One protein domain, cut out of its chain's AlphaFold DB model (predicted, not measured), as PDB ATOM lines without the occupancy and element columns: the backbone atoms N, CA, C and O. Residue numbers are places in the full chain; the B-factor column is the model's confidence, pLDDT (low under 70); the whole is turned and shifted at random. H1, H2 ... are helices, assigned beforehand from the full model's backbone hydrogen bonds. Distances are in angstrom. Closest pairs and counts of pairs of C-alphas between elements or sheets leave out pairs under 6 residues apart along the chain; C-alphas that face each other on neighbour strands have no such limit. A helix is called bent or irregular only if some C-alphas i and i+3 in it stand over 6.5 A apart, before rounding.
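What this domain is: This is residues 2 to 59 of the 145 residues of an uncharacterized protein of Antarcticibacterium flavum (UniProt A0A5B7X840). The printed part is a flat, open U of helices: H1 and then H2 make one arm, H3 sits at the closed end, and the long helix H4 runs back as the other arm, with an empty gap between H1 and H4. The two arms meet near the closed end, where H2 touches the first residue of H4, and most of H4 sticks out free, with residues 42 to 47 and 49 to 57 standing clear. There are 58 residues printed, with four named helices in the order H1, H2, H3, H4 and no named strand, and the class is all helix. The whole is loose, with a radius of gyration of the C-alphas of 13.7 A, and the C-alphas span 41 by 26 by 11 A.

Where its parts are: H1 is residues 2 to 13, 16.4 A from first to last C-alpha, and begins at C-alpha 2 at (-11.043, -37.778, 29.866). H2 is residues 15 to 22, 10.7 A long. H3 is residues 24 to 30, 10.6 A long, with C-alpha 24 at (-36.103, -37.807, 17.648). H4, the longest helix, is residues 37 to 57, 28.1 A long, and ends at C-alpha 57 at (-0.138, -31.678, 12.726). H4 has a kink of 46 degrees near residue 51, and it is irregular there: C-alphas 51 and 54 are 7.3 A apart.

How they stand to each other: H1 and H2 are close but not clearly touching; their closest C-alphas, those of Asp 10 and His 16, are 6.7 A apart. They run the same way at a steep tilt of 61 degrees. H2 and H3 meet only through their link. H3 and H4 are near each other, with 7 pairs of C-alphas within 10 A but no pair within 8 A. H4 touches H2 with residue 37 alone; the closest C-alphas, those of Asn 20 and Trp 37, are 5.4 A apart. H2 and H4 run opposite ways at a shallow tilt of 31 degrees. H1 is apart from H3 and from H4. In H1 and H2 every O i to N i+4 pair is within hydrogen-bond range; in H4 15 of 17 are, and in H3 1 of 3, beside 3 of 4 O i to N i+3 pairs.

The domain as a whole: The two C-alphas farthest apart, those of Phe 25 and Ser 58, are 41.0 A apart, while the first and last printed C-alphas, those of Gly 2 and Leu 59, are 20.4 A apart. The printed part has no cut. The links from H1 to H2 and from H2 to H3 are tight, the link from H3 to H4 is short with 6 residues, and no link is long. The mean pLDDT of the printed part is 79.6; residues 21 to 35 are under 70, and the mean over H3 is 60.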
ATOM      1  N   GLY A   2      -9.611 -37.779  29.508       83.19
ATOM      2  CA  GLY A   2     -11.043 -37.778  29.866       83.19
ATOM      3  C   GLY A   2     -12.019 -37.932  28.691       83.19
ATOM      4  O   GLY A   2     -12.934 -38.736  28.782       83.19
ATOM      5  N   ILE A   3     -11.770 -37.256  27.563       84.25
ATOM      6  CA  ILE A   3     -12.601 -37.375  26.348       84.25
ATOM      7  C   ILE A   3     -12.627 -38.814  25.811       84.25
ATOM      8  O   ILE A   3     -13.694 -39.335  25.529       84.25
ATOM      9  N   PHE A   4     -11.477 -39.488  25.716       83.56
ATOM     10  CA  PHE A   4     -11.416 -40.865  25.210       83.56
ATOM     11  C   PHE A   4     -12.053 -41.877  26.165       83.56
ATOM     12  O   PHE A   4     -12.633 -42.853  25.711       83.56
ATOM     13  N   ILE A   5     -11.975 -41.635  27.479       86.62
ATOM     14  CA  ILE A   5     -12.695 -42.450  28.466       86.62
ATOM     15  C   ILE A   5     -14.198 -42.275  28.268       86.62
ATOM     16  O   ILE A   5     -14.905 -43.267  28.164       86.62
ATOM     17  N   PHE A   6     -14.675 -41.032  28.165       89.31
ATOM     18  CA  PHE A   6     -16.083 -40.755  27.893       89.31
ATOM     19  C   PHE A   6     -16.561 -41.435  26.605       89.31
ATOM     20  O   PHE A   6     -17.577 -42.111  26.644       89.31
ATOM     21  N   LEU A   7     -15.802 -41.331  25.508       86.62
ATOM     22  CA  LEU A   7     -16.141 -41.988  24.240       86.62
ATOM     23  C   LEU A   7     -16.161 -43.521  24.361       86.62
ATOM     24  O   LEU A   7     -17.042 -44.162  23.811       86.62
ATOM     25  N   GLY A   8     -15.249 -44.119  25.132       86.06
ATOM     26  CA  GLY A   8     -15.305 -45.557  25.413       86.06
ATOM     27  C   GLY A   8     -16.526 -45.967  26.245       86.06
ATOM     28  O   GLY A   8     -17.076 -47.043  26.044       86.06
ATOM     29  N   PHE A   9     -16.973 -45.116  27.173       90.44
ATOM     30  CA  PHE A   9     -18.222 -45.332  27.913       90.44
ATOM     31  C   PHE A   9     -19.454 -45.159  27.021       90.44
ATOM     32  O   PHE A   9     -20.387 -45.951  27.129       90.44
ATOM     33  N   ASP A  10     -19.461 -44.136  26.166       87.12
ATOM     34  CA  ASP A  10     -20.519 -43.906  25.182       87.12
ATOM     35  C   ASP A  10     -20.732 -45.140  24.312       87.12
ATOM     36  O   ASP A  10     -21.867 -45.576  24.188       87.12
ATOM     37  N   GLU A  11     -19.646 -45.743  23.838       87.88
ATOM     38  CA  GLU A  11     -19.659 -46.965  23.039       87.88
ATOM     39  C   GLU A  11     -20.250 -48.162  23.805       87.88
ATOM     40  O   GLU A  11     -21.222 -48.778  23.383       87.88
ATOM     41  N   ILE A  12     -19.738 -48.451  25.008       87.69
ATOM     42  CA  ILE A  12     -20.202 -49.590  25.825       87.69
ATOM     43  C   ILE A  12     -21.693 -49.481  26.173       87.69
ATOM     44  O   ILE A  12     -22.403 -50.487  26.232       87.69
ATOM     45  N   PHE A  13     -22.163 -48.269  26.474       88.94
ATOM     46  CA  PHE A  13     -23.532 -48.025  26.937       88.94
ATOM     47  C   PHE A  13     -24.471 -47.495  25.855       88.94
ATOM     48  O   PHE A  13     -25.650 -47.259  26.164       88.94
ATOM     49  N   ARG A  14     -23.946 -47.300  24.641       84.81
ATOM     50  CA  ARG A  14     -24.621 -46.757  23.459       84.81
ATOM     51  C   ARG A  14     -25.417 -45.506  23.796       84.81
ATOM     52  O   ARG A  14     -26.630 -45.419  23.598       84.81
ATOM     53  N   ILE A  15     -24.749 -44.554  24.446       85.94
ATOM     54  CA  ILE A  15     -25.420 -43.354  24.965       85.94
ATOM     55  C   ILE A  15     -25.945 -42.512  23.794       85.94
ATOM     56  O   ILE A  15     -27.068 -42.012  23.872       85.94
ATOM     57  N   HIS A  16     -25.203 -42.432  22.689       85.62
ATOM     58  CA  HIS A  16     -25.653 -41.781  21.459       85.62
ATOM     59  C   HIS A  16     -26.946 -42.401  20.874       85.62
ATOM     60  O   HIS A  16     -27.836 -41.652  20.461       85.62
ATOM     61  N   GLU A  17     -27.141 -43.725  20.947       79.94
ATOM     62  CA  GLU A  17     -28.404 -44.366  20.531       79.94
ATOM     63  C   GLU A  17     -29.586 -43.915  21.410       79.94
ATOM     64  O   GLU A  17     -30.686 -43.652  20.913       79.94
ATOM     65  N   LYS A  18     -29.371 -43.765  22.724       80.06
ATOM     66  CA  LYS A  18     -30.408 -43.278  23.657       80.06
ATOM     67  C   LYS A  18     -30.778 -41.827  23.385       80.06
ATOM     68  O   LYS A  18     -31.961 -41.497  23.343       80.06
ATOM     69  N   ILE A  19     -29.777 -40.981  23.126       78.69
ATOM     70  CA  ILE A  19     -29.986 -39.579  22.732       78.69
ATOM     71  C   ILE A  19     -30.838 -39.509  21.463       78.69
ATOM     72  O   ILE A  19     -31.718 -38.656  21.360       78.69
ATOM     73  N   ASN A  20     -30.627 -40.418  20.510       72.12
ATOM     74  CA  ASN A  20     -31.473 -40.471  19.327       72.12
ATOM     75  C   ASN A  20     -32.944 -40.772  19.656       72.12
ATOM     76  O   ASN A  20     -33.843 -40.122  19.123       72.12
ATOM     77  N   GLY A  21     -33.189 -41.735  20.549       67.19
ATOM     78  CA  GLY A  21     -34.537 -42.073  21.010       67.19
ATOM     79  C   GLY A  21     -35.245 -40.894  21.683       67.19
ATOM     80  O   GLY A  21     -36.375 -40.565  21.314       67.19
ATOM     81  N   ASP A  22     -34.554 -40.226  22.607       69.31
ATOM     82  CA  ASP A  22     -35.110 -39.143  23.427       69.31
ATOM     83  C   ASP A  22     -35.315 -37.833  22.643       69.31
ATOM     84  O   ASP A  22     -36.223 -37.059  22.947       69.31
ATOM     85  N   PHE A  23     -34.506 -37.586  21.605       67.19
ATOM     86  CA  PHE A  23     -34.506 -36.330  20.844       67.19
ATOM     87  C   PHE A  23     -34.896 -36.494  19.372       67.19
ATOM     88  O   PHE A  23     -34.522 -35.670  18.536       67.19
ATOM     89  N   SER A  24     -35.672 -37.523  19.032       64.88
ATOM     90  CA  SER A  24     -36.103 -37.807  17.648       64.88
ATOM     91  C   SER A  24     -36.785 -36.627  16.927       64.88
ATOM     92  O   SER A  24     -36.647 -36.495  15.715       64.88
ATOM     93  N   PHE A  25     -37.405 -35.690  17.656       61.94
ATOM     94  CA  PHE A  25     -38.004 -34.467  17.094       61.94
ATOM     95  C   PHE A  25     -37.000 -33.520  16.405       61.94
ATOM     96  O   PHE A  25     -37.388 -32.694  15.577       61.94
ATOM     97  N   LEU A  26     -35.708 -33.580  16.750       59.44
ATOM     98  CA  LEU A  26     -34.684 -32.769  16.084       59.44
ATOM     99  C   LEU A  26     -34.364 -33.320  14.689       59.44
ATOM    100  O   LEU A  26     -34.229 -32.540  13.750       59.44
ATOM    101  N   SER A  27     -34.324 -34.643  14.529       60.09
ATOM    102  CA  SER A  27     -34.128 -35.314  13.236       60.09
ATOM    103  C   SER A  27     -35.195 -34.903  12.206       60.09
ATOM    104  O   SER A  27     -34.857 -34.521  11.083       60.09
ATOM    105  N   GLU A  28     -36.466 -34.812  12.621       61.00
ATOM    106  CA  GLU A  28     -37.588 -34.384  11.761       61.00
ATOM    107  C   GLU A  28     -37.426 -32.961  11.188       61.00
ATOM    108  O   GLU A  28     -37.969 -32.655  10.128       61.00
ATOM    109  N   ASN A  29     -36.657 -32.093  11.855       57.34
ATOM    110  CA  ASN A  29     -36.478 -30.692  11.463       57.34
ATOM    111  C   ASN A  29     -35.199 -30.428  10.651       57.34
ATOM    112  O   ASN A  29     -35.139 -29.441   9.918       57.34
ATOM    113  N   PHE A  30     -34.171 -31.277  10.774       57.88
ATOM    114  CA  PHE A  30     -32.874 -31.054  10.122       57.88
ATOM    115  C   PHE A  30     -32.676 -31.834   8.815       57.88
ATOM    116  O   PHE A  30     -31.711 -31.541   8.111       57.88
ATOM    117  N   GLY A  31     -33.583 -32.758   8.457       55.12
ATOM    118  CA  GLY A  31     -33.802 -33.336   7.113       55.12
ATOM    119  C   GLY A  31     -32.671 -34.177   6.491       55.12
ATOM    120  O   GLY A  31     -32.942 -35.070   5.696       55.12
ATOM    121  N   ILE A  32     -31.414 -33.907   6.845       56.06
ATOM    122  CA  ILE A  32     -30.195 -34.574   6.367       56.06
ATOM    123  C   ILE A  32     -29.632 -35.499   7.454       56.06
ATOM    124  O   ILE A  32     -29.036 -36.524   7.140       56.06
ATOM    125  N   PHE A  33     -29.832 -35.155   8.730       59.38
ATOM    126  CA  PHE A  33     -29.411 -35.973   9.865       59.38
ATOM    127  C   PHE A  33     -30.588 -36.799  10.358       59.38
ATOM    128  O   PHE A  33     -31.466 -36.278  11.043       59.38
ATOM    129  N   LEU A  34     -30.591 -38.088  10.019       64.81
ATOM    130  CA  LEU A  34     -31.642 -39.006  10.460       64.81
ATOM    131  C   LEU A  34     -31.541 -39.318  11.956       64.81
ATOM    132  O   LEU A  34     -32.536 -39.714  12.565       64.81
ATOM    133  N   TYR A  35     -30.371 -39.065  12.551       69.88
ATOM    134  CA  TYR A  35     -30.097 -39.287  13.960       69.88
ATOM    135  C   TYR A  35     -29.732 -37.986  14.679       69.88
ATOM    136  O   TYR A  35     -28.793 -37.279  14.305       69.88
ATOM    137  N   SER A  36     -30.454 -37.675  15.757       74.69
ATOM    138  CA  SER A  36     -30.300 -36.413  16.495       74.69
ATOM    139  C   SER A  36     -28.962 -36.310  17.232       74.69
ATOM    140  O   SER A  36     -28.448 -35.207  17.439       74.69
ATOM    141  N   TRP A  37     -28.362 -37.447  17.601       81.25
ATOM    142  CA  TRP A  37     -27.069 -37.491  18.286       81.25
ATOM    143  C   TRP A  37     -25.936 -36.900  17.430       81.25
ATOM    144  O   TRP A  37     -25.026 -36.276  17.979       81.25
ATOM    145  N   ILE A  38     -26.040 -36.987  16.096       81.81
ATOM    146  CA  ILE A  38     -25.046 -36.463  15.145       81.81
ATOM    147  C   ILE A  38     -24.888 -34.950  15.287       81.81
ATOM    148  O   ILE A  38     -23.786 -34.429  15.141       81.81
ATOM    149  N   ILE A  39     -25.952 -34.222  15.630       79.94
ATOM    150  CA  ILE A  39     -25.862 -32.773  15.841       79.94
ATOM    151  C   ILE A  39     -24.950 -32.480  17.041       79.94
ATOM    152  O   ILE A  39     -24.054 -31.636  16.959       79.94
ATOM    153  N   TYR A  40     -25.126 -33.207  18.144       82.94
ATOM    154  CA  TYR A  40     -24.357 -33.006  19.372       82.94
ATOM    155  C   TYR A  40     -22.924 -33.532  19.252       82.94
ATOM    156  O   TYR A  40     -21.966 -32.799  19.492       82.94
ATOM    157  N   TYR A  41     -22.758 -34.787  18.843       86.12
ATOM    158  CA  TYR A  41     -21.444 -35.418  18.755       86.12
ATOM    159  C   TYR A  41     -20.674 -34.938  17.532       86.12
ATOM    160  O   TYR A  41     -19.465 -34.757  17.620       86.12
ATOM    161  N   GLY A  42     -21.344 -34.658  16.415       85.69
ATOM    162  CA  GLY A  42     -20.719 -34.073  15.232       85.69
ATOM    163  C   GLY A  42     -20.204 -32.661  15.501       85.69
ATOM    164  O   GLY A  42     -19.061 -32.355  15.163       85.69
ATOM    165  N   SER A  43     -20.979 -31.810  16.185       85.00
ATOM    166  CA  SER A  43     -20.487 -30.482  16.587       85.00
ATOM    167  C   SER A  43     -19.340 -30.572  17.599       85.00
ATOM    168  O   SER A  43     -18.332 -29.874  17.448       85.00
ATOM    169  N   ALA A  44     -19.428 -31.484  18.573       87.25
ATOM    170  CA  ALA A  44     -18.336 -31.763  19.500       87.25
ATOM    171  C   ALA A  44     -17.080 -32.287  18.780       87.25
ATOM    172  O   ALA A  44     -15.970 -31.872  19.111       87.25
ATOM    173  N   LEU A  45     -17.237 -33.143  17.767       88.00
ATOM    174  CA  LEU A  45     -16.149 -33.678  16.949       88.00
ATOM    175  C   LEU A  45     -15.470 -32.578  16.130       88.00
ATOM    176  O   LEU A  45     -14.243 -32.526  16.093       88.00
ATOM    177  N   VAL A  46     -16.236 -31.664  15.525       89.00
ATOM    178  CA  VAL A  46     -15.683 -30.494  14.819       89.00
ATOM    179  C   VAL A  46     -14.893 -29.610  15.783       89.00
ATOM    180  O   VAL A  46     -13.765 -29.218  15.478       89.00
ATOM    181  N   LEU A  47     -15.437 -29.335  16.971       89.62
ATOM    182  CA  LEU A  47     -14.742 -28.558  17.995       89.62
ATOM    183  C   LEU A  47     -13.451 -29.253  18.453       89.62
ATOM    184  O   LEU A  47     -12.403 -28.612  18.538       89.62
ATOM    185  N   LEU A  48     -13.502 -30.565  18.698       88.06
ATOM    186  CA  LEU A  48     -12.328 -31.375  19.017       88.06
ATOM    187  C   LEU A  48     -11.296 -31.301  17.900       88.06
ATOM    188  O   LEU A  48     -10.124 -31.064  18.181       88.06
ATOM    189  N   PHE A  49     -11.714 -31.444  16.643       87.94
ATOM    190  CA  PHE A  49     -10.811 -31.342  15.509       87.94
ATOM    191  C   PHE A  49     -10.121 -29.979  15.483       87.94
ATOM    192  O   PHE A  49      -8.907 -29.943  15.353       87.94
ATOM    193  N   ILE A  50     -10.840 -28.875  15.707       91.00
ATOM    194  CA  ILE A  50     -10.262 -27.521  15.773       91.00
ATOM    195  C   ILE A  50      -9.243 -27.399  16.915       91.00
ATOM    196  O   ILE A  50      -8.132 -26.906  16.701       91.00
ATOM    197  N   ILE A  51      -9.594 -27.863  18.120       89.75
ATOM    198  CA  ILE A  51      -8.723 -27.799  19.306       89.75
ATOM    199  C   ILE A  51      -7.454 -28.634  19.092       89.75
ATOM    200  O   ILE A  51      -6.344 -28.185  19.387       89.75
ATOM    201  N   PHE A  52      -7.609 -29.844  18.557       86.69
ATOM    202  CA  PHE A  52      -6.516 -30.786  18.348       86.69
ATOM    203  C   PHE A  52      -5.801 -30.606  17.011       86.69
ATOM    204  O   PHE A  52      -4.755 -31.217  16.832       86.69
ATOM    205  N   PHE A  53      -6.267 -29.736  16.112       89.56
ATOM    206  CA  PHE A  53      -5.708 -29.580  14.767       89.56
ATOM    207  C   PHE A  53      -4.206 -29.288  14.794       89.56
ATOM    208  O   PHE A  53      -3.409 -29.986  14.170       89.56
ATOM    209  N   LYS A  54      -3.799 -28.273  15.567       87.94
ATOM    210  CA  LYS A  54      -2.389 -27.874  15.676       87.94
ATOM    211  C   LYS A  54      -1.525 -28.965  16.333       87.94
ATOM    212  O   LYS A  54      -0.512 -29.326  15.735       87.94
ATOM    213  N   PRO A  55      -1.895 -29.532  17.502       86.62
ATOM    214  CA  PRO A  55      -1.179 -30.675  18.071       86.62
ATOM    215  C   PRO A  55      -1.094 -31.877  17.127       86.62
ATOM    216  O   PRO A  55      -0.041 -32.496  17.014       86.62
ATOM    217  N   LEU A  56      -2.174 -32.188  16.413       88.44
ATOM    218  CA  LEU A  56      -2.243 -33.324  15.502       88.44
ATOM    219  C   LEU A  56      -1.232 -33.171  14.357       88.44
ATOM    220  O   LEU A  56      -0.480 -34.101  14.076       88.44
ATOM    221  N   LEU A  57      -1.128 -31.977  13.767       89.00
ATOM    222  CA  LEU A  57      -0.138 -31.678  12.726       89.00
ATOM    223  C   LEU A  57       1.314 -31.662  13.228       89.00
ATOM    224  O   LEU A  57       2.232 -31.780  12.420       89.00
ATOM    225  N   SER A  58       1.533 -31.533  14.538       90.38
ATOM    226  CA  SER A  58       2.875 -31.602  15.133       90.38
ATOM    227  C   SER A  58       3.397 -33.035  15.308       90.38
ATOM    228  O   SER A  58       4.571 -33.231  15.621       90.38
ATOM    229  N   LEU A  59       2.546 -34.048  15.099       88.50
ATOM    230  CA  LEU A  59       2.938 -35.450  15.219       88.50
ATOM    231  C   LEU A  59       3.870 -35.881  14.074       88.50
ATOM    232  O   LEU A  59       3.748 -35.397  12.945       88.50
TER     233      LEU A  59